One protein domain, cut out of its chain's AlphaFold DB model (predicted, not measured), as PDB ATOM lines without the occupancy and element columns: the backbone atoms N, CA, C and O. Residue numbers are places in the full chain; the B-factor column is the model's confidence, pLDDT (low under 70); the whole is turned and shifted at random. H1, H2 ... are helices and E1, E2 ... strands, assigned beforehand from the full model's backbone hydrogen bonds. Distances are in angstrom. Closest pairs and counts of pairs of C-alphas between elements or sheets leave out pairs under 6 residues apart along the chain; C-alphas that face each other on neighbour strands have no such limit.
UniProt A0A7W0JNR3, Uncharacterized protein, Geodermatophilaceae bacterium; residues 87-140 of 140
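AT A GLANCE: This is residues 87 to 140 of the 140 residues of an uncharacterized protein of Geodermatophilaceae bacterium (UniProt A0A7W0JNR3). A small, strongly twisted sheet of three strands has one long helix, H1, packed on one face by residues 130 to 138, while residues 119 to 126 stick out. The 54 printed residues run E1, E2, E3, H1; the sheet, also in that order, is an antiparallel meander, each strand the neighbour of the one before. The class is mixed, in two layers, compact with a radius of gyration of 11.4 A, spanning 35 by 22 by 14 A.

HOW THE PARTS SIT: Strand E2, residues 96 to 104, bends by 90 degrees at residue 101. It forms hairpins with E1, residues 87 to 93 (N 91 to O 98, 2.7 A), and E3, residues 109 to 111 (N 104 to O 109, 2.9 A). Helix H1, residues 121 to 138, is on the sheet; its closest C-alphas to E3 are Ala 138 and Leu 109, 6.0 A. In H1, 13 of 14 O i to N i+4 pairs are within hydrogen-bond range.

IN THESE COORDINATES: E1 begins at C-alpha 87 (12.249, -36.456, -31.849) and measures 17.6 A, E2 19.9 A, E3 6.7 A. H1 measures 25.9 A, ending at C-alpha 138 (18.868, -29.776, -43.234).

THE WHOLE: The printed part has no cut and no long link. Confidence is under 70 at residues 115 to 129, 131 to 133 and 135 to 140.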
ATOM      1  N   TRP A  87      11.256 -35.533 -32.396       86.69
ATOM      2  CA  TRP A  87      12.249 -36.456 -31.849       86.69
ATOM      3  C   TRP A  87      12.371 -37.721 -32.696       86.69
ATOM      4  O   TRP A  87      11.366 -38.202 -33.225       86.69
ATOM      5  N   ASN A  88      13.578 -38.285 -32.773       85.44
ATOM      6  CA  ASN A  88      13.843 -39.596 -33.374       85.44
ATOM      7  C   ASN A  88      13.296 -39.738 -34.809       85.44
ATOM      8  O   ASN A  88      12.629 -40.717 -35.163       85.44
ATOM      9  N   VAL A  89      13.559 -38.732 -35.649       87.38
ATOM     10  CA  VAL A  89      12.996 -38.617 -37.002       87.38
ATOM     11  C   VAL A  89      13.908 -39.266 -38.030       87.38
ATOM     12  O   VAL A  89      15.090 -38.959 -38.111       87.38
ATOM     13  N   ALA A  90      13.342 -40.105 -38.898       89.25
ATOM     14  CA  ALA A  90      14.051 -40.556 -40.086       89.25
ATOM     15  C   ALA A  90      14.191 -39.420 -41.117       89.25
ATOM     16  O   ALA A  90      13.188 -38.885 -41.595       89.25
ATOM     17  N   VAL A  91      15.427 -39.106 -41.486       86.19
ATOM     18  CA  VAL A  91      15.822 -38.190 -42.557       86.19
ATOM     19  C   VAL A  91      16.421 -39.016 -43.693       86.19
ATOM     20  O   VAL A  91      17.282 -39.870 -43.473       86.19
ATOM     21  N   VAL A  92      15.931 -38.793 -44.910       86.44
ATOM     22  CA  VAL A  92      16.459 -39.422 -46.124       86.44
ATOM     23  C   VAL A  92      17.436 -38.450 -46.768       86.44
ATOM     24  O   VAL A  92      17.081 -37.302 -47.011       86.44
ATOM     25  N   THR A  93      18.648 -38.917 -47.033       82.19
ATOM     26  CA  THR A  93      19.719 -38.164 -47.688       82.19
ATOM     27  C   THR A  93      20.220 -38.957 -48.901       82.19
ATOM     28  O   THR A  93      19.963 -40.164 -48.996       82.19
ATOM     29  N   PRO A  94      20.989 -38.340 -49.818       83.62
ATOM     30  CA  PRO A  94      21.628 -39.072 -50.916       83.62
ATOM     31  C   PRO A  94      22.547 -40.209 -50.442       83.62
ATOM     32  O   PRO A  94      22.791 -41.162 -51.174       83.62
ATOM     33  N   SER A  95      23.050 -40.124 -49.208       79.19
ATOM     34  CA  SER A  95      23.927 -41.129 -48.600       79.19
ATOM     35  C   SER A  95      23.171 -42.212 -47.822       79.19
ATOM     36  O   SER A  95      23.807 -43.101 -47.258       79.19
ATOM     37  N   GLY A  96      21.837 -42.151 -47.768       81.88
ATOM     38  CA  GLY A  96      20.992 -43.147 -47.115       81.88
ATOM     39  C   GLY A  96      19.973 -42.552 -46.147       81.88
ATOM     40  O   GLY A  96      19.710 -41.354 -46.117       81.88
ATOM     41  N   ARG A  97      19.360 -43.419 -45.341       83.62
ATOM     42  CA  ARG A  97      18.351 -43.039 -44.347       83.62
ATOM     43  C   ARG A  97      18.960 -43.053 -42.947       83.62
ATOM     44  O   ARG A  97      19.432 -44.093 -42.498       83.62
ATOM     45  N   PHE A  98      18.877 -41.925 -42.248       82.56
ATOM     46  CA  PHE A  98      19.424 -41.727 -40.903       82.56
ATOM     47  C   PHE A  98      18.305 -41.338 -39.936       82.56
ATOM     48  O   PHE A  98      17.370 -40.653 -40.335       82.56
ATOM     49  N   VAL A  99      18.354 -41.787 -38.681       83.69
ATOM     50  CA  VAL A  99      17.373 -41.392 -37.654       83.69
ATOM     51  C   VAL A  99      18.024 -40.395 -36.717       83.69
ATOM     52  O   VAL A  99      18.867 -40.814 -35.938       83.69
ATOM     53  N   VAL A 100      17.628 -39.128 -36.797       86.56
ATOM     54  CA  VAL A 100      18.200 -38.035 -35.999       86.56
ATOM     55  C   VAL A 100      17.471 -37.870 -34.674       86.56
ATOM     56  O   VAL A 100      16.249 -38.055 -34.622       86.56
ATOM     57  N   ASP A 101      18.192 -37.472 -33.630       86.88
ATOM     58  CA  ASP A 101      17.614 -37.371 -32.285       86.88
ATOM     59  C   ASP A 101      16.597 -36.233 -32.161       86.88
ATOM     60  O   ASP A 101      15.510 -36.448 -31.619       86.88
ATOM     61  N   ALA A 102      16.887 -35.052 -32.720       89.44
ATOM     62  CA  ALA A 102      15.954 -33.924 -32.749       89.44
ATOM     63  C   ALA A 102      16.018 -33.128 -34.065       89.44
ATOM     64  O   ALA A 102      17.090 -32.876 -34.613       89.44
ATOM     65  N   LEU A 103      14.850 -32.706 -34.563       90.38
ATOM     66  CA  LEU A 103      14.699 -31.957 -35.816       90.38
ATOM     67  C   LEU A 103      13.688 -30.803 -35.687       90.38
ATOM     68  O   LEU A 103      12.493 -31.034 -35.469       90.38
ATOM     69  N   TRP A 104      14.140 -29.578 -35.962       91.38
ATOM     70  CA  TRP A 104      13.289 -28.418 -36.255       91.38
ATOM     71  C   TRP A 104      13.276 -28.146 -37.758       91.38
ATOM     72  O   TRP A 104      14.125 -27.429 -38.284       91.38
ATOM     73  N   ARG A 105      12.279 -28.699 -38.461       87.06
ATOM     74  CA  ARG A 105      12.190 -28.592 -39.932       87.06
ATOM     75  C   ARG A 105      12.132 -27.156 -40.436       87.06
ATOM     76  O   ARG A 105      12.825 -26.831 -41.383       87.06
ATOM     77  N   SER A 106      11.331 -26.302 -39.800       85.56
ATOM     78  CA  SER A 106      11.183 -24.903 -40.219       85.56
ATOM     79  C   SER A 106      12.459 -24.078 -40.050       85.56
ATOM     80  O   SER A 106      12.573 -23.024 -40.658       85.56
ATOM     81  N   ALA A 107      13.390 -24.535 -39.210       86.38
ATOM     82  CA  ALA A 107      14.663 -23.873 -38.954       86.38
ATOM     83  C   ALA A 107      15.844 -24.564 -39.653       86.38
ATOM     84  O   ALA A 107      16.978 -24.145 -39.451       86.38
ATOM     85  N   GLY A 108      15.605 -25.648 -40.404       86.00
ATOM     86  CA  GLY A 108      16.680 -26.435 -41.007       86.00
ATOM     87  C   GLY A 108      17.687 -26.991 -39.991       86.00
ATOM     88  O   GLY A 108      18.865 -27.142 -40.300       86.00
ATOM     89  N   LEU A 109      17.253 -27.253 -38.751       86.12
ATOM     90  CA  LEU A 109      18.146 -27.618 -37.648       86.12
ATOM     91  C   LEU A 109      17.964 -29.080 -37.241       86.12
ATOM     92  O   LEU A 109      16.883 -29.485 -36.806       86.12
ATOM     93  N   VAL A 110      19.058 -29.834 -37.320       88.31
ATOM     94  CA  VAL A 110      19.201 -31.197 -36.799       88.31
ATOM     95  C   VAL A 110      20.154 -31.179 -35.608       88.31
ATOM     96  O   VAL A 110      21.198 -30.532 -35.664       88.31
ATOM     97  N   VAL A 111      19.811 -31.913 -34.555       87.00
ATOM     98  CA  VAL A 111      20.689 -32.166 -33.409       87.00
ATOM     99  C   VAL A 111      20.826 -33.674 -33.224       87.00
ATOM    100  O   VAL A 111      19.823 -34.385 -33.175       87.00
ATOM    101  N   GLU A 112      22.072 -34.125 -33.117       84.88
ATOM    102  CA  GLU A 112      22.452 -35.480 -32.709       84.88
ATOM    103  C   GLU A 112      23.024 -35.392 -31.289       84.88
ATOM    104  O   GLU A 112      23.744 -34.445 -30.955       84.88
ATOM    105  N   ILE A 113      22.651 -36.334 -30.434       82.81
ATOM    106  CA  ILE A 113      23.001 -36.360 -29.018       82.81
ATOM    107  C   ILE A 113      23.819 -37.619 -28.778       82.81
ATOM    108  O   ILE A 113      23.300 -38.695 -28.476       82.81
ATOM    109  N   ASP A 114      25.133 -37.464 -28.893       73.25
ATOM    110  CA  ASP A 114      26.049 -38.583 -28.745       73.25
ATOM    111  C   ASP A 114      26.088 -39.088 -27.295       73.25
ATOM    112  O   ASP A 114      26.256 -38.338 -26.326       73.25
ATOM    113  N   GLY A 115      25.949 -40.405 -27.139       62.75
ATOM    114  CA  GLY A 115      26.300 -41.096 -25.903       62.75
ATOM    115  C   GLY A 115      27.821 -41.171 -25.741       62.75
ATOM    116  O   GLY A 115      28.553 -41.255 -26.720       62.75
ATOM    117  N   ALA A 116      28.313 -41.186 -24.501       51.78
ATOM    118  CA  ALA A 116      29.737 -41.048 -24.171       51.78
ATOM    119  C   ALA A 116      30.678 -42.192 -24.630       51.78
ATOM    120  O   ALA A 116      31.819 -42.235 -24.181       51.78
ATOM    121  N   LEU A 117      30.261 -43.119 -25.498       48.25
ATOM    122  CA  LEU A 117      31.106 -44.220 -25.971       48.25
ATOM    123  C   LEU A 117      30.845 -44.553 -27.445       48.25
ATOM    124  O   LEU A 117      29.973 -45.354 -27.771       48.25
ATOM    125  N   ALA A 118      31.679 -44.002 -28.323       55.31
ATOM    126  CA  ALA A 118      31.879 -44.507 -29.675       55.31
ATOM    127  C   ALA A 118      33.177 -45.353 -29.682       55.31
ATOM    128  O   ALA A 118      34.257 -44.816 -29.413       55.31
ATOM    129  N   PRO A 119      33.122 -46.686 -29.894       49.44
ATOM    130  CA  PRO A 119      34.296 -47.543 -29.780       49.44
ATOM    131  C   PRO A 119      35.172 -47.420 -31.036       49.44
ATOM    132  O   PRO A 119      34.966 -48.088 -32.050       49.44
ATOM    133  N   GLY A 120      36.184 -46.557 -30.958       56.22
ATOM    134  CA  GLY A 120      37.337 -46.556 -31.859       56.22
ATOM    135  C   GLY A 120      37.132 -45.935 -33.255       56.22
ATOM    136  O   GLY A 120      36.042 -45.482 -33.608       56.22
ATOM    137  N   PRO A 121      38.184 -45.915 -34.094       56.09
ATOM    138  CA  PRO A 121      38.272 -45.063 -35.292       56.09
ATOM    139  C   PRO A 121      37.186 -45.293 -36.358       56.09
ATOM    140  O   PRO A 121      36.833 -44.384 -37.108       56.09
ATOM    141  N   ALA A 122      36.631 -46.506 -36.436       58.66
ATOM    142  CA  ALA A 122      35.586 -46.853 -37.400       58.66
ATOM    143  C   ALA A 122      34.192 -46.323 -37.010       58.66
ATOM    144  O   ALA A 122      33.329 -46.181 -37.881       58.66
ATOM    145  N   SER A 123      33.946 -46.053 -35.722       57.59
ATOM    146  CA  SER A 123      32.727 -45.364 -35.270       57.59
ATOM    147  C   SER A 123      32.789 -43.884 -35.660       57.59
ATOM    148  O   SER A 123      31.944 -43.431 -36.425       57.59
ATOM    149  N   TRP A 124      33.919 -43.230 -35.376       57.50
ATOM    150  CA  TRP A 124      34.213 -41.849 -35.772       57.50
ATOM    151  C   TRP A 124      33.998 -41.554 -37.268       57.50
ATOM    152  O   TRP A 124      33.330 -40.593 -37.641       57.50
ATOM    153  N   GLN A 125      34.515 -42.399 -38.166       59.44
ATOM    154  CA  GLN A 125      34.322 -42.212 -39.615       59.44
ATOM    155  C   GLN A 125      32.864 -42.386 -40.073       59.44
ATOM    156  O   GLN A 125      32.474 -41.901 -41.141       59.44
ATOM    157  N   ARG A 126      32.065 -43.151 -39.327       62.47
ATOM    158  CA  ARG A 126      30.632 -43.327 -39.585       62.47
ATOM    159  C   ARG A 126      29.867 -42.093 -39.121       62.47
ATOM    160  O   ARG A 126      29.028 -41.604 -39.874       62.47
ATOM    161  N   ASP A 127      30.238 -41.570 -37.959       66.56
ATOM    162  CA  ASP A 127      29.647 -40.378 -37.354       66.56
ATOM    163  C   ASP A 127      29.922 -39.141 -38.219       66.56
ATOM    164  O   ASP A 127      28.995 -38.403 -38.543       66.56
ATOM    165  N   LEU A 128      31.144 -38.991 -38.748       65.19
ATOM    166  CA  LEU A 128      31.474 -37.925 -39.704       65.19
ATOM    167  C   LEU A 128      30.671 -38.017 -41.010       65.19
ATOM    168  O   LEU A 128      30.151 -37.015 -41.496       65.19
ATOM    169  N   ARG A 129      30.546 -39.217 -41.595       67.12
ATOM    170  CA  ARG A 129      29.753 -39.408 -42.826       67.12
ATOM    171  C   ARG A 129      28.279 -39.089 -42.603       67.12
ATOM    172  O   ARG A 129      27.650 -38.479 -43.465       67.12
ATOM    173  N   ARG A 130      27.749 -39.475 -41.444       70.44
ATOM    174  CA  ARG A 130      26.387 -39.162 -41.017       70.44
ATOM    175  C   ARG A 130      26.191 -37.658 -40.816       70.44
ATOM    176  O   ARG A 130      25.259 -37.105 -41.392       70.44
ATOM    177  N   ALA A 131      27.079 -36.995 -40.077       67.94
ATOM    178  CA  ALA A 131      27.018 -35.555 -39.829       67.94
ATOM    179  C   ALA A 131      27.048 -34.745 -41.138       67.94
ATOM    180  O   ALA A 131      26.188 -33.889 -41.351       67.94
ATOM    181  N   ASN A 132      27.957 -35.088 -42.057       68.06
ATOM    182  CA  ASN A 132      28.049 -34.442 -43.370       68.06
ATOM    183  C   ASN A 132      26.760 -34.616 -44.190       68.06
ATOM    184  O   ASN A 132      26.261 -33.660 -44.782       68.06
ATOM    185  N   ALA A 133      26.188 -35.824 -44.211       67.81
ATOM    186  CA  ALA A 133      24.960 -36.097 -44.954       67.81
ATOM    187  C   ALA A 133      23.752 -35.313 -44.408       67.81
ATOM    188  O   ALA A 133      22.895 -34.866 -45.177       67.81
ATOM    189  N   LEU A 134      23.685 -35.128 -43.087       71.12
ATOM    190  CA  LEU A 134      22.613 -34.380 -42.433       71.12
ATOM    191  C   LEU A 134      22.750 -32.869 -42.638       71.12
ATOM    192  O   LEU A 134      21.748 -32.227 -42.948       71.12
ATOM    193  N   GLN A 135      23.963 -32.313 -42.551       66.75
ATOM    194  CA  GLN A 135      24.211 -30.893 -42.840       66.75
ATOM    195  C   GLN A 135      23.755 -30.498 -44.249       66.75
ATOM    196  O   GLN A 135      23.123 -29.459 -44.420       66.75
ATOM    197  N   LEU A 136      24.010 -31.350 -45.245       59.72
ATOM    198  CA  LEU A 136      23.620 -31.093 -46.635       59.72
ATOM    199  C   LEU A 136      22.104 -31.182 -46.879       59.72
ATOM    200  O   LEU A 136      21.624 -30.664 -47.880       59.72
ATOM    201  N   THR A 137      21.356 -31.835 -45.986       58.09
ATOM    202  CA  THR A 137      19.905 -32.050 -46.141       58.09
ATOM    203  C   THR A 137      19.084 -31.081 -45.295       58.09
ATOM    204  O   THR A 137      17.993 -30.699 -45.690       58.09
ATOM    205  N   ALA A 138      19.586 -30.680 -44.126       56.81
ATOM    206  CA  ALA A 138      18.868 -29.776 -43.234       56.81
ATOM    207  C   ALA A 138      18.873 -28.315 -43.733       56.81
ATOM    208  O   ALA A 138      17.988 -27.553 -43.368       56.81
ATOM    209  N   ALA A 139      19.830 -27.943 -44.589       50.22
ATOM    210  CA  ALA A 139      19.933 -26.615 -45.202       50.22
ATOM    211  C   ALA A 139      19.130 -26.444 -46.514       50.22
ATOM    212  O   ALA A 139      19.182 -25.365 -47.104       50.22
ATOM    213  N   ALA A 140      18.437 -27.491 -46.980       44.38
ATOM    214  CA  ALA A 140      17.638 -27.514 -48.211       44.38
ATOM    215  C   ALA A 140      16.135 -27.506 -47.902       44.38
ATOM    216  O   ALA A 140      15.390 -26.854 -48.667       44.38
TER     217      ALA A 140